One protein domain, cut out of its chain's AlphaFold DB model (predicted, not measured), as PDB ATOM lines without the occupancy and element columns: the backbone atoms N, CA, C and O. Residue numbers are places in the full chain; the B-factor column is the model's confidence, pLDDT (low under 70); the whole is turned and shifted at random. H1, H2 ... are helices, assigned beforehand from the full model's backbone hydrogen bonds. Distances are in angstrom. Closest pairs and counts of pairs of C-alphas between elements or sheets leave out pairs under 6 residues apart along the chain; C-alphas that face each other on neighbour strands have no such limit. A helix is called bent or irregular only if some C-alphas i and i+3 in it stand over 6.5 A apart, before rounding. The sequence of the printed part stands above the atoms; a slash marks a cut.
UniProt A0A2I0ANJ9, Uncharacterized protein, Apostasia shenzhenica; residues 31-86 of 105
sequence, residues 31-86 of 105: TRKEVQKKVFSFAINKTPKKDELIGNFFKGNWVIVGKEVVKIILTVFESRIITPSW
ATOM      1  N   THR A  31     -27.580  22.219  12.334       95.44
ATOM      2  CA  THR A  31     -28.479  22.597  13.419       95.44
ATOM      3  C   THR A  31     -27.787  23.491  14.441       95.44
ATOM      4  O   THR A  31     -26.582  23.412  14.691       95.44
ATOM      5  N   ARG A  32     -28.588  24.286  15.161       95.31
ATOM      6  CA  ARG A  32     -28.132  25.067  16.326       95.31
ATOM      7  C   ARG A  32     -27.348  24.222  17.338       95.31
ATOM      8  O   ARG A  32     -26.372  24.703  17.908       95.31
ATOM      9  N   LYS A  33     -27.784  22.979  17.578       95.75
ATOM     10  CA  LYS A  33     -27.150  22.074  18.548       95.75
ATOM     11  C   LYS A  33     -25.754  21.658  18.095       95.75
ATOM     12  O   LYS A  33     -24.842  21.635  18.915       95.75
ATOM     13  N   GLU A  34     -25.578  21.364  16.809       95.50
ATOM     14  CA  GLU A  34     -24.273  21.014  16.240       95.50
ATOM     15  C   GLU A  34     -23.306  22.191  16.305       95.50
ATOM     16  O   GLU A  34     -22.171  22.022  16.754       95.50
ATOM     17  N   VAL A  35     -23.780  23.393  15.964       94.69
ATOM     18  CA  VAL A  35     -22.985  24.623  16.069       94.69
ATOM     19  C   VAL A  35     -22.536  24.855  17.511       94.69
ATOM     20  O   VAL A  35     -21.342  25.002  17.769       94.69
ATOM     21  N   GLN A  36     -23.460  24.810  18.475       94.50
ATOM     22  CA  GLN A  36     -23.120  24.974  19.891       94.50
ATOM     23  C   GLN A  36     -22.119  23.916  20.363       94.50
ATOM     24  O   GLN A  36     -21.106  24.254  20.977       94.50
ATOM     25  N   LYS A  37     -22.378  22.638  20.055       95.00
ATOM     26  CA  LYS A  37     -21.488  21.526  20.409       95.00
ATOM     27  C   LYS A  37     -20.083  21.763  19.863       95.00
ATOM     28  O   LYS A  37     -19.104  21.530  20.572       95.00
ATOM     29  N   LYS A  38     -19.971  22.259  18.627       93.31
ATOM     30  CA  LYS A  38     -18.679  22.541  18.003       93.31
ATOM     31  C   LYS A  38     -17.967  23.720  18.659       93.31
ATOM     32  O   LYS A  38     -16.802  23.568  19.018       93.31
ATOM     33  N   VAL A  39     -18.652  24.835  18.906       90.31
ATOM     34  CA  VAL A  39     -18.074  25.984  19.631       90.31
ATOM     35  C   VAL A  39     -17.590  25.562  21.025       90.31
ATOM     36  O   VAL A  39     -16.503  25.932  21.461       90.31
ATOM     37  N   PHE A  40     -18.346  24.700  21.709       90.31
ATOM     38  CA  PHE A  40     -18.000  24.225  23.050       90.31
ATOM     39  C   PHE A  40     -16.852  23.203  23.044       90.31
ATOM     40  O   PHE A  40     -16.210  22.996  24.076       90.31
ATOM     41  N   SER A  41     -16.529  22.613  21.892       90.50
ATOM     42  CA  SER A  41     -15.352  21.754  21.743       90.50
ATOM     43  C   SER A  41     -14.030  22.531  21.690       90.50
ATOM     44  O   SER A  41     -12.968  21.925  21.806       90.50
ATOM     45  N   PHE A  42     -14.059  23.864  21.551       85.56
ATOM     46  CA  PHE A  42     -12.838  24.668  21.504       85.56
ATOM     47  C   PHE A  42     -12.072  24.628  22.830       85.56
ATOM     48  O   PHE A  42     -12.661  24.677  23.917       85.56
ATOM     49  N   ALA A  43     -10.741  24.566  22.731       80.19
ATOM     50  CA  ALA A  43      -9.858  24.638  23.886       80.19
ATOM     51  C   ALA A  43     -10.120  25.932  24.671       80.19
ATOM     52  O   ALA A  43     -10.316  26.998  24.086       80.19
ATOM     53  N   ILE A  44     -10.143  25.821  26.001       69.19
ATOM     54  CA  ILE A  44     -10.405  26.951  26.905       69.19
ATOM     55  C   ILE A  44      -9.287  27.988  26.762       69.19
ATOM     56  O   ILE A  44      -9.558  29.164  26.538       69.19
ATOM     57  N   ASN A  45      -8.044  27.504  26.791       62.94
ATOM     58  CA  ASN A  45      -6.828  28.291  26.666       62.94
ATOM     59  C   ASN A  45      -6.147  27.934  25.347       62.94
ATOM     60  O   ASN A  45      -5.186  27.170  25.304       62.94
ATOM     61  N   LYS A  46      -6.693  28.446  24.246       63.00
ATOM     62  CA  LYS A  46      -5.907  28.603  23.021       63.00
ATOM     63  C   LYS A  46      -5.125  29.907  23.177       63.00
ATOM     64  O   LYS A  46      -5.701  30.850  23.716       63.00
ATOM     65  N   THR A  47      -3.854  29.956  22.768       56.78
ATOM     66  CA  THR A  47      -3.046  31.186  22.827       56.78
ATOM     67  C   THR A  47      -3.845  32.324  22.192       56.78
ATOM     68  O   THR A  47      -4.089  32.257  20.986       56.78
ATOM     69  N   PRO A  48      -4.321  33.312  22.972       53.16
ATOM     70  CA  PRO A  48      -5.116  34.394  22.421       53.16
ATOM     71  C   PRO A  48      -4.214  35.213  21.496       53.16
ATOM     72  O   PRO A  48      -3.152  35.674  21.924       53.16
ATOM     73  N   LYS A  49      -4.610  35.426  20.235       54.91
ATOM     74  CA  LYS A  49      -4.095  36.581  19.483       54.91
ATOM     75  C   LYS A  49      -4.546  37.838  20.245       54.91
ATOM     76  O   LYS A  49      -5.524  37.796  20.988       54.91
ATOM     77  N   LYS A  50      -3.835  38.952  20.065       54.06
ATOM     78  CA  LYS A  50      -4.013  40.208  20.821       54.06
ATOM     79  C   LYS A  50      -5.469  40.728  20.889       54.06
ATOM     80  O   LYS A  50      -5.770  41.443  21.831       54.06
ATOM     81  N   ASP A  51      -6.357  40.294  19.986       52.44
ATOM     82  CA  ASP A  51      -7.772  40.693  19.911       52.44
ATOM     83  C   ASP A  51      -8.743  39.518  19.614       52.44
ATOM     84  O   ASP A  51      -9.862  39.723  19.147       52.44
ATOM     85  N   GLU A  52      -8.341  38.262  19.847       60.91
ATOM     86  CA  GLU A  52      -9.196  37.098  19.557       60.91
ATOM     87  C   GLU A  52     -10.026  36.659  20.769       60.91
ATOM     88  O   GLU A  52      -9.506  36.340  21.842       60.91
ATOM     89  N   LEU A  53     -11.342  36.563  20.570       67.31
ATOM     90  CA  LEU A  53     -12.245  35.937  21.528       67.31
ATOM     91  C   LEU A  53     -11.919  34.439  21.616       67.31
ATOM     92  O   LEU A  53     -12.165  33.663  20.694       67.31
ATOM     93  N   ILE A  54     -11.347  34.023  22.741       75.44
ATOM     94  CA  ILE A  54     -10.985  32.624  22.998       75.44
ATOM     95  C   ILE A  54     -12.207  31.755  23.308       75.44
ATOM     96  O   ILE A  54     -13.276  32.245  23.672       75.44
ATOM     97  N   GLY A  55     -12.037  30.428  23.243       79.06
ATOM     98  CA  GLY A  55     -13.098  29.465  23.562       79.06
ATOM     99  C   GLY A  55     -13.760  29.713  24.925       79.06
ATOM    100  O   GLY A  55     -14.963  29.495  25.068       79.06
ATOM    101  N   ASN A  56     -13.012  30.242  25.902       83.25
ATOM    102  CA  ASN A  56     -13.554  30.630  27.203       83.25
ATOM    103  C   ASN A  56     -14.594  31.766  27.123       83.25
ATOM    104  O   ASN A  56     -15.612  31.707  27.810       83.25
ATOM    105  N   PHE A  57     -14.391  32.762  26.251       87.25
ATOM    106  CA  PHE A  57     -15.340  33.863  26.065       87.25
ATOM    107  C   PHE A  57     -16.698  33.342  25.587       87.25
ATOM    108  O   PHE A  57     -17.726  33.654  26.190       87.25
ATOM    109  N   PHE A  58     -16.699  32.509  24.543       89.06
ATOM    110  CA  PHE A  58     -17.929  31.965  23.970       89.06
ATOM    111  C   PHE A  58     -18.658  31.032  24.932       89.06
ATOM    112  O   PHE A  58     -19.883  31.070  24.992       89.06
ATOM    113  N   LYS A  59     -17.924  30.220  25.703       89.75
ATOM    114  CA  LYS A  59     -18.507  29.334  26.721       89.75
ATOM    115  C   LYS A  59     -19.124  30.128  27.873       89.75
ATOM    116  O   LYS A  59     -20.266  29.865  28.235       89.75
ATOM    117  N   GLY A  60     -18.395  31.110  28.408       90.50
ATOM    118  CA  GLY A  60     -18.841  31.919  29.546       90.50
ATOM    119  C   GLY A  60     -19.981  32.884  29.212       90.50
ATOM    120  O   GLY A  60     -20.872  33.086  30.028       90.50
ATOM    121  N   ASN A  61     -20.003  33.433  27.994       93.00
ATOM    122  CA  ASN A  61     -20.995  34.426  27.568       93.00
ATOM    123  C   ASN A  61     -22.052  33.851  26.612       93.00
ATOM    124  O   ASN A  61     -22.757  34.614  25.951       93.00
ATOM    125  N   TRP A  62     -22.189  32.521  26.518       94.38
ATOM    126  CA  TRP A  62     -23.062  31.870  25.529       94.38
ATOM    127  C   TRP A  62     -24.521  32.335  25.597       94.38
ATOM    128  O   TRP A  62     -25.177  32.456  24.565       94.38
ATOM    129  N   VAL A  63     -25.024  32.635  26.798       95.50
ATOM    130  CA  VAL A  63     -26.386  33.159  27.002       95.50
ATOM    131  C   VAL A  63     -26.596  34.482  26.254       95.50
ATOM    132  O   VAL A  63     -27.684  34.732  25.745       95.50
ATOM    133  N   ILE A  64     -25.544  35.295  26.143       95.81
ATOM    134  CA  ILE A  64     -25.568  36.613  25.505       95.81
ATOM    135  C   ILE A  64     -25.266  36.480  24.007       95.81
ATOM    136  O   ILE A  64     -26.037  36.946  23.173       95.81
ATOM    137  N   VAL A  65     -24.161  35.815  23.648       94.50
ATOM    138  CA  VAL A  65     -23.646  35.814  22.262       94.50
ATOM    139  C   VAL A  65     -24.122  34.630  21.421       94.50
ATOM    140  O   VAL A  65     -24.092  34.683  20.193       94.50
ATOM    141  N   GLY A  66     -24.581  33.544  22.047       95.00
ATOM    142  CA  GLY A  66     -24.822  32.266  21.374       95.00
ATOM    143  C   GLY A  66     -25.912  32.323  20.308       95.00
ATOM    144  O   GLY A  66     -25.847  31.600  19.316       95.00
ATOM    145  N   LYS A  67     -26.907  33.207  20.465       96.81
ATOM    146  CA  LYS A  67     -27.947  33.407  19.447       96.81
ATOM    147  C   LYS A  67     -27.368  33.975  18.151       96.81
ATOM    148  O   LYS A  67     -27.652  33.414  17.095       96.81
ATOM    149  N   GLU A  68     -26.561  35.027  18.247       94.62
ATOM    150  CA  GLU A  68     -25.952  35.682  17.086       94.62
ATOM    151  C   GLU A  68     -24.870  34.805  16.458       94.62
ATOM    152  O   GLU A  68     -24.853  34.642  15.242       94.62
ATOM    153  N   VAL A  69     -24.048  34.134  17.272       93.19
ATOM    154  CA  VAL A  69     -23.041  33.177  16.781       93.19
ATOM    155  C   VAL A  69     -23.689  32.076  15.941       93.19
ATOM    156  O   VAL A  69     -23.245  31.805  14.828       93.19
ATOM    157  N   VAL A  70     -24.768  31.460  16.437       96.06
ATOM    158  CA  VAL A  70     -25.494  30.424  15.683       96.06
ATOM    159  C   VAL A  70     -26.083  30.990  14.398       96.06
ATOM    160  O   VAL A  70     -25.969  30.353  13.357       96.06
ATOM    161  N   LYS A  71     -26.705  32.171  14.466       95.19
ATOM    162  CA  LYS A  71     -27.312  32.815  13.300       95.19
ATOM    163  C   LYS A  71     -26.273  33.046  12.205       95.19
ATOM    164  O   LYS A  71     -26.474  32.582  11.094       95.19
ATOM    165  N   ILE A  72     -25.157  33.689  12.541       92.69
ATOM    166  CA  ILE A  72     -24.094  34.016  11.585       92.69
ATOM    167  C   ILE A  72     -23.525  32.742  10.959       92.69
ATOM    168  O   ILE A  72     -23.428  32.663   9.741       92.69
ATOM    169  N   ILE A  73     -23.200  31.726  11.768       92.62
ATOM    170  CA  ILE A  73     -22.631  30.471  11.256       92.62
ATOM    171  C   ILE A  73     -23.598  29.787  10.283       92.62
ATOM    172  O   ILE A  73     -23.183  29.379   9.203       92.62
ATOM    173  N   LEU A  74     -24.883  29.681  10.634       94.50
ATOM    174  CA  LEU A  74     -25.878  29.074   9.747       94.50
ATOM    175  C   LEU A  74     -26.070  29.892   8.464       94.50
ATOM    176  O   LEU A  74     -26.112  29.307   7.388       94.50
ATOM    177  N   THR A  75     -26.106  31.223   8.564       93.06
ATOM    178  CA  THR A  75     -26.202  32.109   7.398       93.06
ATOM    179  C   THR A  75     -25.008  31.949   6.462       93.06
ATOM    180  O   THR A  75     -25.210  31.936   5.257       93.06
ATOM    181  N   VAL A  76     -23.786  31.780   6.979       91.69
ATOM    182  CA  VAL A  76     -22.591  31.528   6.152       91.69
ATOM    183  C   VAL A  76     -22.707  30.202   5.397       91.69
ATOM    184  O   VAL A  76     -22.380  30.140   4.215       91.69
ATOM    185  N   PHE A  77     -23.194  29.140   6.046       90.88
ATOM    186  CA  PHE A  77     -23.392  27.850   5.373       90.88
ATOM    187  C   PHE A  77     -24.513  27.890   4.328       90.88
ATOM    188  O   PHE A  77     -24.408  27.221   3.301       90.88
ATOM    189  N   GLU A  78     -25.564  28.672   4.569       91.25
ATOM    190  CA  GLU A  78     -26.679  28.845   3.637       91.25
ATOM    191  C   GLU A  78     -26.300  29.727   2.438       91.25
ATOM    192  O   GLU A  78     -26.538  29.346   1.294       91.25
ATOM    193  N   SER A  79     -25.663  30.874   2.683       90.31
ATOM    194  CA  SER A  79     -25.270  31.829   1.640       90.31
ATOM    195  C   SER A  79     -24.013  31.411   0.882       90.31
ATOM    196  O   SER A  79     -23.786  31.894  -0.225       90.31
ATOM    197  N   ARG A  80     -23.187  30.538   1.478       87.88
ATOM    198  CA  ARG A  80     -21.832  30.185   1.020       87.88
ATOM    199  C   ARG A  80     -20.881  31.385   0.939       87.88
ATOM    200  O   ARG A  80     -19.847  31.307   0.283       87.88
ATOM    201  N   ILE A  81     -21.217  32.481   1.620       86.69
ATOM    202  CA  ILE A  81     -20.435  33.716   1.650       86.69
ATOM    203  C   ILE A  81     -19.860  33.888   3.051       86.69
ATOM    204  O   ILE A  81     -20.594  33.986   4.036       86.69
ATOM    205  N   ILE A  82     -18.535  33.963   3.128       85.12
ATOM    206  CA  ILE A  82     -17.812  34.352   4.337       85.12
ATOM    207  C   ILE A  82     -17.546  35.856   4.250       85.12
ATOM    208  O   ILE A  82     -17.182  36.371   3.196       85.12
ATOM    209  N   THR A  83     -17.752  36.592   5.345       75.56
ATOM    210  CA  THR A  83     -17.398  38.016   5.374       75.56
ATOM    211  C   THR A  83     -15.886  38.173   5.208       75.56
ATOM    212  O   THR A  83     -15.160  37.606   6.026       75.56
ATOM    213  N   PRO A  84     -15.395  38.988   4.253       69.88
ATOM    214  CA  PRO A  84     -13.959  39.138   3.981       69.88
ATOM    215  C   PRO A  84     -13.129  39.539   5.208       69.88
ATOM    216  O   PRO A  84     -11.958  39.201   5.330       69.88
ATOM    217  N   SER A  85     -13.751  40.212   6.181       71.06
ATOM    218  CA  SER A  85     -13.130  40.583   7.456       71.06
ATOM    219  C   SER A  85     -12.740  39.395   8.352       71.06
ATOM    220  O   SER A  85     -12.081  39.604   9.366       71.06
ATOM    221  N   TRP A  86     -13.178  38.168   8.046       71.31
ATOM    222  CA  TRP A  86     -12.769  36.949   8.759       71.31
ATOM    223  C   TRP A  86     -11.470  36.333   8.224       71.31
ATOM    224  O   TRP A  86     -10.913  35.454   8.877       71.31
TER     225      TRP A  86
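Overview. This is residues 31 to 86 of the 105 residues of an uncharacterized protein of Apostasia shenzhenica (UniProt A0A2I0ANJ9). The longest helix, H3, makes one side of a loose triangle of three helices: H1 runs from beside H3 at residue 70 towards the short H2, and H2 sits at the beginning of H3. From this frame a loop sticks out at the H2 end with residues 47 to 53, and the far end of H3, residues 75 to 79, stands free together with residues 80 and 81, after which the last residues fold back. The printed part has 56 residues with three named helices, H1, H2 and H3 in chain order, and no named strand; its class is all helix. It is only just compact, close to loose, with a radius of gyration of the C-alphas of 11.9 A, and its C-alphas span 31 by 26 by 18 A along the three main axes.

Along the chain. H3, residues 62 to 79, measures 24.0 A from C-alpha 62 at (-23.062, 31.870, 25.529) to C-alpha 79 at (-25.270, 31.829, 1.640). H3 is irregular: C-alphas 64 and 67 are 7.3 A apart, against about 5 A in a regular helix, and its line is a rough one. H2 is residues 55 to 60, 8.6 A long. H1, residues 32 to 40, is 12.2 A long and begins with C-alpha 32 at (-28.132, 25.067, 16.326).

Arrangement. H3 touches H1 with residues 66 to 73 alone, and their closest C-alphas are those of Val 70 and Arg 32, 6.0 A apart. Their lines stand at a steep tilt of 65 degrees, opposite ways. H1 also touches H2, with the C-alphas of Phe 40 and Lys 59 the closest at 6.3 A. These two run opposite ways at a steep tilt of 63 degrees. H2 and H3 are close but not clearly touching: their closest C-alphas, those of Phe 58 and Val 65, are 7.1 A apart, and their lines stand at a steep tilt of 53 degrees, opposite ways. In H1 and H2 every O i to N i+4 pair is within hydrogen-bond range; in H3 12 of 14 are.

Size, cuts and confidence. The two C-alphas farthest apart are those of Asn 45 and Ser 79, at 31.3 A. Without the stretches that stand free, the body of 42 residues spans 26 by 23 by 18 A. The link from H1 to H2, residues 41 to 54, is long, and its C-alphas lie 9 to 17 A from the mean of the C-alphas; the link from H2 to H3 is tight, with 1 residue. The printed part has no cut. Its mean pLDDT is 84.2, and residues 44 to 53 and residue 84 are under 70.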